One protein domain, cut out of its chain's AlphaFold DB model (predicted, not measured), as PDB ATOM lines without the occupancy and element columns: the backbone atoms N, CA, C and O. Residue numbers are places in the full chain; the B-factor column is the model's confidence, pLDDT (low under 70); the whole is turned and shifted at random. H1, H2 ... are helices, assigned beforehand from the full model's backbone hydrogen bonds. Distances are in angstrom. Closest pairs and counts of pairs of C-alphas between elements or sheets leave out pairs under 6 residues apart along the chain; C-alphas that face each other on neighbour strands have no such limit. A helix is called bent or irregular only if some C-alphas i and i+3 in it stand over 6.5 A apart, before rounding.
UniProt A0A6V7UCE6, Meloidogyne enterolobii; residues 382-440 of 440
ATOM      1  N   ILE A 382     163.616 165.703 164.911       92.25
ATOM      2  CA  ILE A 382     162.318 166.145 164.383       92.25
ATOM      3  C   ILE A 382     162.039 165.606 162.977       92.25
ATOM      4  O   ILE A 382     160.902 165.271 162.663       92.25
ATOM      5  N   THR A 383     163.072 165.460 162.144       92.12
ATOM      6  CA  THR A 383     162.960 164.902 160.791       92.12
ATOM      7  C   THR A 383     162.438 163.469 160.812       92.12
ATOM      8  O   THR A 383     161.518 163.147 160.069       92.12
ATOM      9  N   GLY A 384     162.946 162.623 161.712       91.12
ATOM     10  CA  GLY A 384     162.481 161.242 161.855       91.12
ATOM     11  C   GLY A 384     161.022 161.162 162.310       91.12
ATOM     12  O   GLY A 384     160.233 160.421 161.724       91.12
ATOM     13  N   LEU A 385     160.645 161.973 163.307       93.00
ATOM     14  CA  LEU A 385     159.256 162.072 163.774       93.00
ATOM     15  C   LEU A 385     158.322 162.524 162.649       93.00
ATOM     16  O   LEU A 385     157.293 161.895 162.404       93.00
ATOM     17  N   ARG A 386     158.713 163.586 161.941       93.88
ATOM     18  CA  ARG A 386     157.938 164.193 160.864       93.88
ATOM     19  C   ARG A 386     157.749 163.246 159.691       93.88
ATOM     20  O   ARG A 386     156.619 163.027 159.274       93.88
ATOM     21  N   ASN A 387     158.822 162.623 159.216       93.81
ATOM     22  CA  ASN A 387     158.763 161.705 158.084       93.81
ATOM     23  C   ASN A 387     157.840 160.517 158.373       93.81
ATOM     24  O   ASN A 387     157.032 160.139 157.529       93.81
ATOM     25  N   ARG A 388     157.926 159.937 159.576       94.19
ATOM     26  CA  ARG A 388     157.064 158.815 159.974       94.19
ATOM     27  C   ARG A 388     155.614 159.241 160.179       94.19
ATOM     28  O   ARG A 388     154.709 158.546 159.724       94.19
ATOM     29  N   HIS A 389     155.383 160.383 160.825       94.62
ATOM     30  CA  HIS A 389     154.038 160.919 161.012       94.62
ATOM     31  C   HIS A 389     153.364 161.259 159.680       94.62
ATOM     32  O   HIS A 389     152.254 160.800 159.425       94.62
ATOM     33  N   GLU A 390     154.031 162.021 158.813       94.38
ATOM     34  CA  GLU A 390     153.473 162.451 157.531       94.38
ATOM     35  C   GLU A 390     153.209 161.272 156.595       94.38
ATOM     36  O   GLU A 390     152.190 161.258 155.903       94.38
ATOM     37  N   TYR A 391     154.067 160.249 156.612       94.69
ATOM     38  CA  TYR A 391     153.821 159.023 155.861       94.69
ATOM     39  C   TYR A 391     152.538 158.320 156.328       94.69
ATOM     40  O   TYR A 391     151.652 158.040 155.519       94.69
ATOM     41  N   LEU A 392     152.375 158.121 157.641       94.12
ATOM     42  CA  LEU A 392     151.147 157.548 158.209       94.12
ATOM     43  C   LEU A 392     149.920 158.429 157.959       94.12
ATOM     44  O   LEU A 392     148.817 157.915 157.767       94.12
ATOM     45  N   HIS A 393     150.099 159.749 157.947       93.56
ATOM     46  CA  HIS A 393     149.039 160.699 157.649       93.56
ATOM     47  C   HIS A 393     148.565 160.564 156.195       93.56
ATOM     48  O   HIS A 393     147.361 160.469 155.957       93.56
ATOM     49  N   ARG A 394     149.488 160.445 155.226       93.25
ATOM     50  CA  ARG A 394     149.155 160.186 153.810       93.25
ATOM     51  C   ARG A 394     148.442 158.848 153.614       93.25
ATOM     52  O   ARG A 394     147.521 158.766 152.807       93.25
ATOM     53  N   LEU A 395     148.812 157.831 154.393       92.38
ATOM     54  CA  LEU A 395     148.141 156.527 154.407       92.38
ATOM     55  C   LEU A 395     146.807 156.525 155.174       92.38
ATOM     56  O   LEU A 395     146.133 155.499 155.209       92.38
ATOM     57  N   LYS A 396     146.418 157.647 155.800       91.94
ATOM     58  CA  LYS A 396     145.244 157.767 156.686       91.94
ATOM     59  C   LYS A 396     145.257 156.775 157.862       91.94
ATOM     60  O   LYS A 396     144.207 156.418 158.387       91.94
ATOM     61  N   LYS A 397     146.452 156.358 158.294       89.69
ATOM     62  CA  LYS A 397     146.686 155.440 159.424       89.69
ATOM     63  C   LYS A 397     147.205 156.146 160.683       89.69
ATOM     64  O   LYS A 397     147.449 155.496 161.692       89.69
ATOM     65  N   ALA A 398     147.393 157.466 160.647       90.06
ATOM     66  CA  ALA A 398     147.871 158.234 161.796       90.06
ATOM     67  C   ALA A 398     146.798 158.337 162.897       90.06
ATOM     68  O   ALA A 398     146.019 159.288 162.932       90.06
ATOM     69  N   ASN A 399     146.776 157.360 163.804       90.38
ATOM     70  CA  ASN A 399     145.955 157.368 165.008       90.38
ATOM     71  C   ASN A 399     146.823 157.063 166.238       90.38
ATOM     72  O   ASN A 399     147.354 155.962 166.356       90.38
ATOM     73  N   TYR A 400     146.954 158.026 167.152       91.44
ATOM     74  CA  TYR A 400     147.783 157.904 168.361       91.44
ATOM     75  C   TYR A 400     146.967 157.841 169.658       91.44
ATOM     76  O   TYR A 400     147.544 157.725 170.740       91.44
ATOM     77  N   ILE A 401     145.633 157.903 169.561       88.06
ATOM     78  CA  ILE A 401     144.744 157.949 170.722       88.06
ATOM     79  C   ILE A 401     144.715 156.560 171.370       88.06
ATOM     80  O   ILE A 401     144.356 155.586 170.692       88.06
ATOM     81  N   PRO A 402     145.074 156.420 172.657       85.31
ATOM     82  CA  PRO A 402     145.014 155.138 173.347       85.31
ATOM     83  C   PRO A 402     143.611 154.515 173.288       85.31
ATOM     84  O   PRO A 402     142.609 155.221 173.298       85.31
ATOM     85  N   LYS A 403     143.532 153.177 173.295       83.00
ATOM     86  CA  LYS A 403     142.273 152.398 173.397       83.00
ATOM     87  C   LYS A 403     141.320 152.487 172.191       83.00
ATOM     88  O   LYS A 403     140.233 151.922 172.246       83.00
ATOM     89  N   THR A 404     141.721 153.133 171.101       86.00
ATOM     90  CA  THR A 404     140.992 153.092 169.822       86.00
ATOM     91  C   THR A 404     141.511 151.948 168.934       86.00
ATOM     92  O   THR A 404     142.678 151.555 169.063       86.00
ATOM     93  N   PRO A 405     140.681 151.377 168.037       81.31
ATOM     94  CA  PRO A 405     141.156 150.383 167.077       81.31
ATOM     95  C   PRO A 405     142.246 150.996 166.184       81.31
ATOM     96  O   PRO A 405     142.161 152.159 165.791       81.31
ATOM     97  N   ASN A 406     143.283 150.212 165.880       83.25
ATOM     98  CA  ASN A 406     144.452 150.625 165.087       83.25
ATOM     99  C   ASN A 406     145.272 151.784 165.693       83.25
ATOM    100  O   ASN A 406     145.934 152.525 164.972       83.25
ATOM    101  N   SER A 407     145.245 151.943 167.021       89.25
ATOM    102  CA  SER A 407     146.098 152.905 167.726       89.25
ATOM    103  C   SER A 407     147.582 152.534 167.624       89.25
ATOM    104  O   SER A 407     148.000 151.415 167.949       89.25
ATOM    105  N   ILE A 408     148.398 153.494 167.194       89.69
ATOM    106  CA  ILE A 408     149.849 153.376 167.076       89.69
ATOM    107  C   ILE A 408     150.482 153.953 168.339       89.69
ATOM    108  O   ILE A 408     150.398 155.147 168.618       89.69
ATOM    109  N   THR A 409     151.169 153.104 169.101       90.94
ATOM    110  CA  THR A 409     151.918 153.546 170.280       90.94
ATOM    111  C   THR A 409     153.238 154.206 169.882       90.94
ATOM    112  O   THR A 409     153.863 153.838 168.883       90.94
ATOM    113  N   LEU A 410     153.715 155.136 170.716       90.62
ATOM    114  CA  LEU A 410     155.019 155.782 170.526       90.62
ATOM    115  C   LEU A 410     156.164 154.768 170.429       90.62
ATOM    116  O   LEU A 410     157.047 154.933 169.598       90.62
ATOM    117  N   TYR A 411     156.125 153.681 171.201       89.88
ATOM    118  CA  TYR A 411     157.116 152.607 171.100       89.88
ATOM    119  C   TYR A 411     157.266 152.058 169.673       89.88
ATOM    120  O   TYR A 411     158.382 151.923 169.173       89.88
ATOM    121  N   LYS A 412     156.140 151.774 169.002       90.50
ATOM    122  CA  LYS A 412     156.136 151.266 167.625       90.50
ATOM    123  C   LYS A 412     156.602 152.338 166.643       90.50
ATOM    124  O   LYS A 412     157.404 152.054 165.759       90.50
ATOM    125  N   LEU A 413     156.134 153.575 166.829       91.50
ATOM    126  CA  LEU A 413     156.496 154.701 165.972       91.50
ATOM    127  C   LEU A 413     157.988 155.046 166.048       91.50
ATOM    128  O   LEU A 413     158.559 155.444 165.040       91.50
ATOM    129  N   LEU A 414     158.615 154.915 167.217       90.44
ATOM    130  CA  LEU A 414     160.004 155.315 167.480       90.44
ATOM    131  C   LEU A 414     161.009 154.169 167.332       90.44
ATOM    132  O   LEU A 414     162.178 154.320 167.687       90.44
ATOM    133  N   HIS A 415     160.577 153.021 166.811       90.81
ATOM    134  CA  HIS A 415     161.453 151.873 166.624       90.81
ATOM    135  C   HIS A 415     162.635 152.222 165.691       90.81
ATOM    136  O   HIS A 415     162.412 152.808 164.634       90.81
ATOM    137  N   PRO A 416     163.894 151.879 166.009       88.25
ATOM    138  CA  PRO A 416     165.050 152.347 165.235       88.25
ATOM    139  C   PRO A 416     165.093 151.829 163.788       88.25
ATOM    140  O   PRO A 416     165.676 152.483 162.934       88.25
ATOM    141  N   SER A 417     164.474 150.681 163.496       92.25
ATOM    142  CA  SER A 417     164.427 150.118 162.140       92.25
ATOM    143  C   SER A 417     163.276 150.695 161.315       92.25
ATOM    144  O   SER A 417     162.112 150.540 161.695       92.25
ATOM    145  N   ASP A 418     163.603 151.289 160.165       92.31
ATOM    146  CA  ASP A 418     162.621 151.773 159.186       92.31
ATOM    147  C   ASP A 418     161.842 150.632 158.531       92.31
ATOM    148  O   ASP A 418     160.657 150.790 158.259       92.31
ATOM    149  N   ARG A 419     162.465 149.456 158.373       92.75
ATOM    150  CA  ARG A 419     161.798 148.249 157.866       92.75
ATOM    151  C   ARG A 419     160.673 147.794 158.787       92.75
ATOM    152  O   ARG A 419     159.564 147.546 158.334       92.75
ATOM    153  N   TYR A 420     160.945 147.743 160.090       94.06
ATOM    154  CA  TYR A 420     159.911 147.423 161.074       94.06
ATOM    155  C   TYR A 420     158.789 148.469 161.054       94.06
ATOM    156  O   TYR A 420     157.612 148.133 161.136       94.06
ATOM    157  N   PHE A 421     159.135 149.753 160.922       94.56
ATOM    158  CA  PHE A 421     158.131 150.805 160.804       94.56
ATOM    159  C   PHE A 421     157.258 150.631 159.546       94.56
ATOM    160  O   PHE A 421     156.033 150.672 159.657       94.56
ATOM    161  N   SER A 422     157.846 150.397 158.371       93.19
ATOM    162  CA  SER A 422     157.080 150.234 157.132       93.19
ATOM    163  C   SER A 422     156.212 148.976 157.163       93.19
ATOM    164  O   SER A 422     155.004 149.063 156.972       93.19
ATOM    165  N   GLU A 423     156.787 147.819 157.495       93.12
ATOM    166  CA  GLU A 423     156.098 146.527 157.408       93.12
ATOM    167  C   GLU A 423     155.092 146.325 158.554       93.12
ATOM    168  O   GLU A 423     153.978 145.864 158.316       93.12
ATOM    169  N   ASN A 424     155.441 146.688 159.795       90.56
ATOM    170  CA  ASN A 424     154.621 146.377 160.977       90.56
ATOM    171  C   ASN A 424     153.742 147.535 161.467       90.56
ATOM    172  O   ASN A 424     152.828 147.297 162.259       90.56
ATOM    173  N   VAL A 425     154.036 148.783 161.084       91.62
ATOM    174  CA  VAL A 425     153.262 149.960 161.525       91.62
ATOM    175  C   VAL A 425     152.483 150.569 160.368       91.62
ATOM    176  O   VAL A 425     151.288 150.818 160.508       91.62
ATOM    177  N   ALA A 426     153.136 150.810 159.231       91.50
ATOM    178  CA  ALA A 426     152.466 151.333 158.042       91.50
ATOM    179  C   ALA A 426     151.773 150.234 157.213       91.50
ATOM    180  O   ALA A 426     150.819 150.537 156.490       91.50
ATOM    181  N   GLU A 427     152.196 148.974 157.369       92.56
ATOM    182  CA  GLU A 427     151.785 147.809 156.569       92.56
ATOM    183  C   GLU A 427     152.017 148.046 155.068       92.56
ATOM    184  O   GLU A 427     151.162 147.765 154.227       92.56
ATOM    185  N   THR A 428     153.172 148.626 154.742       93.50
ATOM    186  CA  THR A 428     153.623 148.902 153.378       93.50
ATOM    187  C   THR A 428     155.029 148.344 153.139       93.50
ATOM    188  O   THR A 428     155.809 148.197 154.088       93.50
ATOM    189  N   PRO A 429     155.391 148.039 151.878       94.19
ATOM    190  CA  PRO A 429     156.759 147.677 151.528       94.19
ATOM    191  C   PRO A 429     157.746 148.796 151.884       94.19
ATOM    192  O   PRO A 429     157.435 149.988 151.769       94.19
ATOM    193  N   LEU A 430     158.962 148.418 152.281       93.69
ATOM    194  CA  LEU A 430     160.025 149.363 152.635       93.69
ATOM    195  C   LEU A 430     160.368 150.302 151.467       93.69
ATOM    196  O   LEU A 430     160.686 151.476 151.668       93.69
ATOM    197  N   GLU A 431     160.269 149.808 150.235       94.69
ATOM    198  CA  GLU A 431     160.542 150.555 149.010       94.69
ATOM    199  C   GLU A 431     159.643 151.788 148.878       94.69
ATOM    200  O   GLU A 431     160.109 152.845 148.445       94.69
ATOM    201  N   ASP A 432     158.376 151.684 149.281       93.06
ATOM    202  CA  ASP A 432     157.424 152.789 149.192       93.06
ATOM    203  C   ASP A 432     157.717 153.868 150.233       93.06
ATOM    204  O   ASP A 432     157.622 155.062 149.928       93.06
ATOM    205  N   TYR A 433     158.133 153.470 151.438       93.19
ATOM    206  CA  TYR A 433     158.589 154.420 152.450       93.19
ATOM    207  C   TYR A 433     159.877 155.127 152.006       93.19
ATOM    208  O   TYR A 433     159.958 156.353 152.045       93.19
ATOM    209  N   ASN A 434     160.848 154.384 151.471       93.56
ATOM    210  CA  ASN A 434     162.083 154.960 150.935       93.56
ATOM    211  C   ASN A 434     161.823 155.902 149.755       93.56
ATOM    212  O   ASN A 434     162.480 156.935 149.627       93.56
ATOM    213  N   ARG A 435     160.856 155.578 148.889       93.38
ATOM    214  CA  ARG A 435     160.439 156.467 147.801       93.38
ATOM    215  C   ARG A 435     159.832 157.753 148.358       93.38
ATOM    216  O   ARG A 435     160.179 158.827 147.880       93.38
ATOM    217  N   PHE A 436     158.990 157.660 149.385       92.94
ATOM    218  CA  PHE A 436     158.442 158.826 150.079       92.94
ATOM    219  C   PHE A 436     159.542 159.712 150.680       92.94
ATOM    220  O   PHE A 436     159.502 160.925 150.492       92.94
ATOM    221  N   LEU A 437     160.547 159.119 151.331       91.75
ATOM    222  CA  LEU A 437     161.668 159.858 151.920       91.75
ATOM    223  C   LEU A 437     162.502 160.627 150.889       91.75
ATOM    224  O   LEU A 437     163.089 161.639 151.240       91.75
ATOM    225  N   LYS A 438     162.554 160.178 149.629       90.62
ATOM    226  CA  LYS A 438     163.248 160.897 148.545       90.62
ATOM    227  C   LYS A 438     162.491 162.131 148.044       90.62
ATOM    228  O   LYS A 438     163.083 162.955 147.357       90.62
ATOM    229  N   PHE A 439     161.191 162.226 148.325       81.75
ATOM    230  CA  PHE A 439     160.333 163.338 147.900       81.75
ATOM    231  C   PHE A 439     160.169 164.435 148.967       81.75
ATOM    232  O   PHE A 439     159.497 165.431 148.698       81.75
ATOM    233  N   MET A 440     160.728 164.235 150.162       65.25
ATOM    234  CA  MET A 440     160.730 165.158 151.304       65.25
ATOM    235  C   MET A 440     162.119 165.756 151.479       65.25
ATOM    236  O   MET A 440     162.187 166.946 151.857       65.25
TER     237      MET A 440
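Overview. This is residues 382 to 440 of the 440 residues of a protein of Meloidogyne enterolobii (UniProt A0A6V7UCE6). A small cluster of helices with a long loop at one end: H1 and H3 lie on two sides of the body, and H4 runs across from H3 towards H1 at the end away from the loop. The short H2 packs on H3, while residues 395 to 409, the long loop between H1 and H2, swing away from the helices and make much of the length. The printed part has 59 residues, with four named helices in the order H1, H2, H3, H4 and no named strand, and its class is all helix. The whole is compact, with a radius of gyration of the C-alphas of 10.8 A, and its outline is elongated, the C-alphas spanning 33 by 20 by 19 A.

Arrangement. The printed part begins with H1, residues 382 to 394, the longest helix. A long link of 15 residues joins it to H2, residues 410 to 413. H1 and H2 are close but not clearly touching; their closest C-alphas, those of Arg 388 and Leu 413, are 7.3 A apart. H2 touches H3, residues 418 to 426, and the closest C-alphas of the two, those of Leu 413 and Phe 421, are 6.7 A apart. H1 and H3 are close but not clearly touching, with the closest C-alphas, those of Leu 392 and Ala 426, 6.4 A apart. They run the same way at a steep tilt of 36 degrees, only just past shallow. H3 touches H4, residues 430 to 438; the closest C-alphas, those of Ser 422 and Leu 430, are 5.4 A apart. The lines of H3 and H4 are about perpendicular, at 74 degrees. H4 and H1 only just touch, with 3 pairs of C-alphas within 8 A, and H1 does so with residues 387 to 391 alone. Their closest C-alphas, those of Asn 387 and Leu 437, are 7.1 A apart, and they run opposite ways at a steep tilt of 64 degrees. H2 and H4 are apart. In H1, H3 and H4 every pair of O of residue i and N of residue i+4 is within hydrogen-bond range, while H2 is too short for such a pair and has its one pair of O of residue i and N of residue i+3 within range.

Along the chain. H1 begins at C-alpha 382, at (162.318, 166.145, 164.383), and runs 17.9 A from first to last C-alpha, ending at Arg 394. H2, Leu 410 to Leu 413, measures 4.9 A, with C-alpha 410 at (155.019, 155.782, 170.526). H3, Asp 418 to Ala 426, measures 10.2 A; it is neither bent nor irregular, but only just: C-alphas 423 and 426 are 6.1 A apart. H4, Leu 430 to Lys 438, measures 12.7 A and ends with C-alpha 438 at (163.248, 160.897, 148.545).

Size, cuts and confidence. The two C-alphas farthest apart are those of Lys 403, in the long link, and Lys 438, 33.6 A. The first and last printed C-alphas, those of Ile 382 and Met 440, are 13.2 A apart. Residues 395 to 409 have no named element, and their C-alphas lie 8 to 19 A from the mean of all C-alphas. The links from H2 to H3 and from H3 to H4 are tight, with 4 and 3 residues. The printed part has no cut, and residue 440 is the chain's last. The mean pLDDT of the printed part is 90.8; in this model residue 440 alone is under 70.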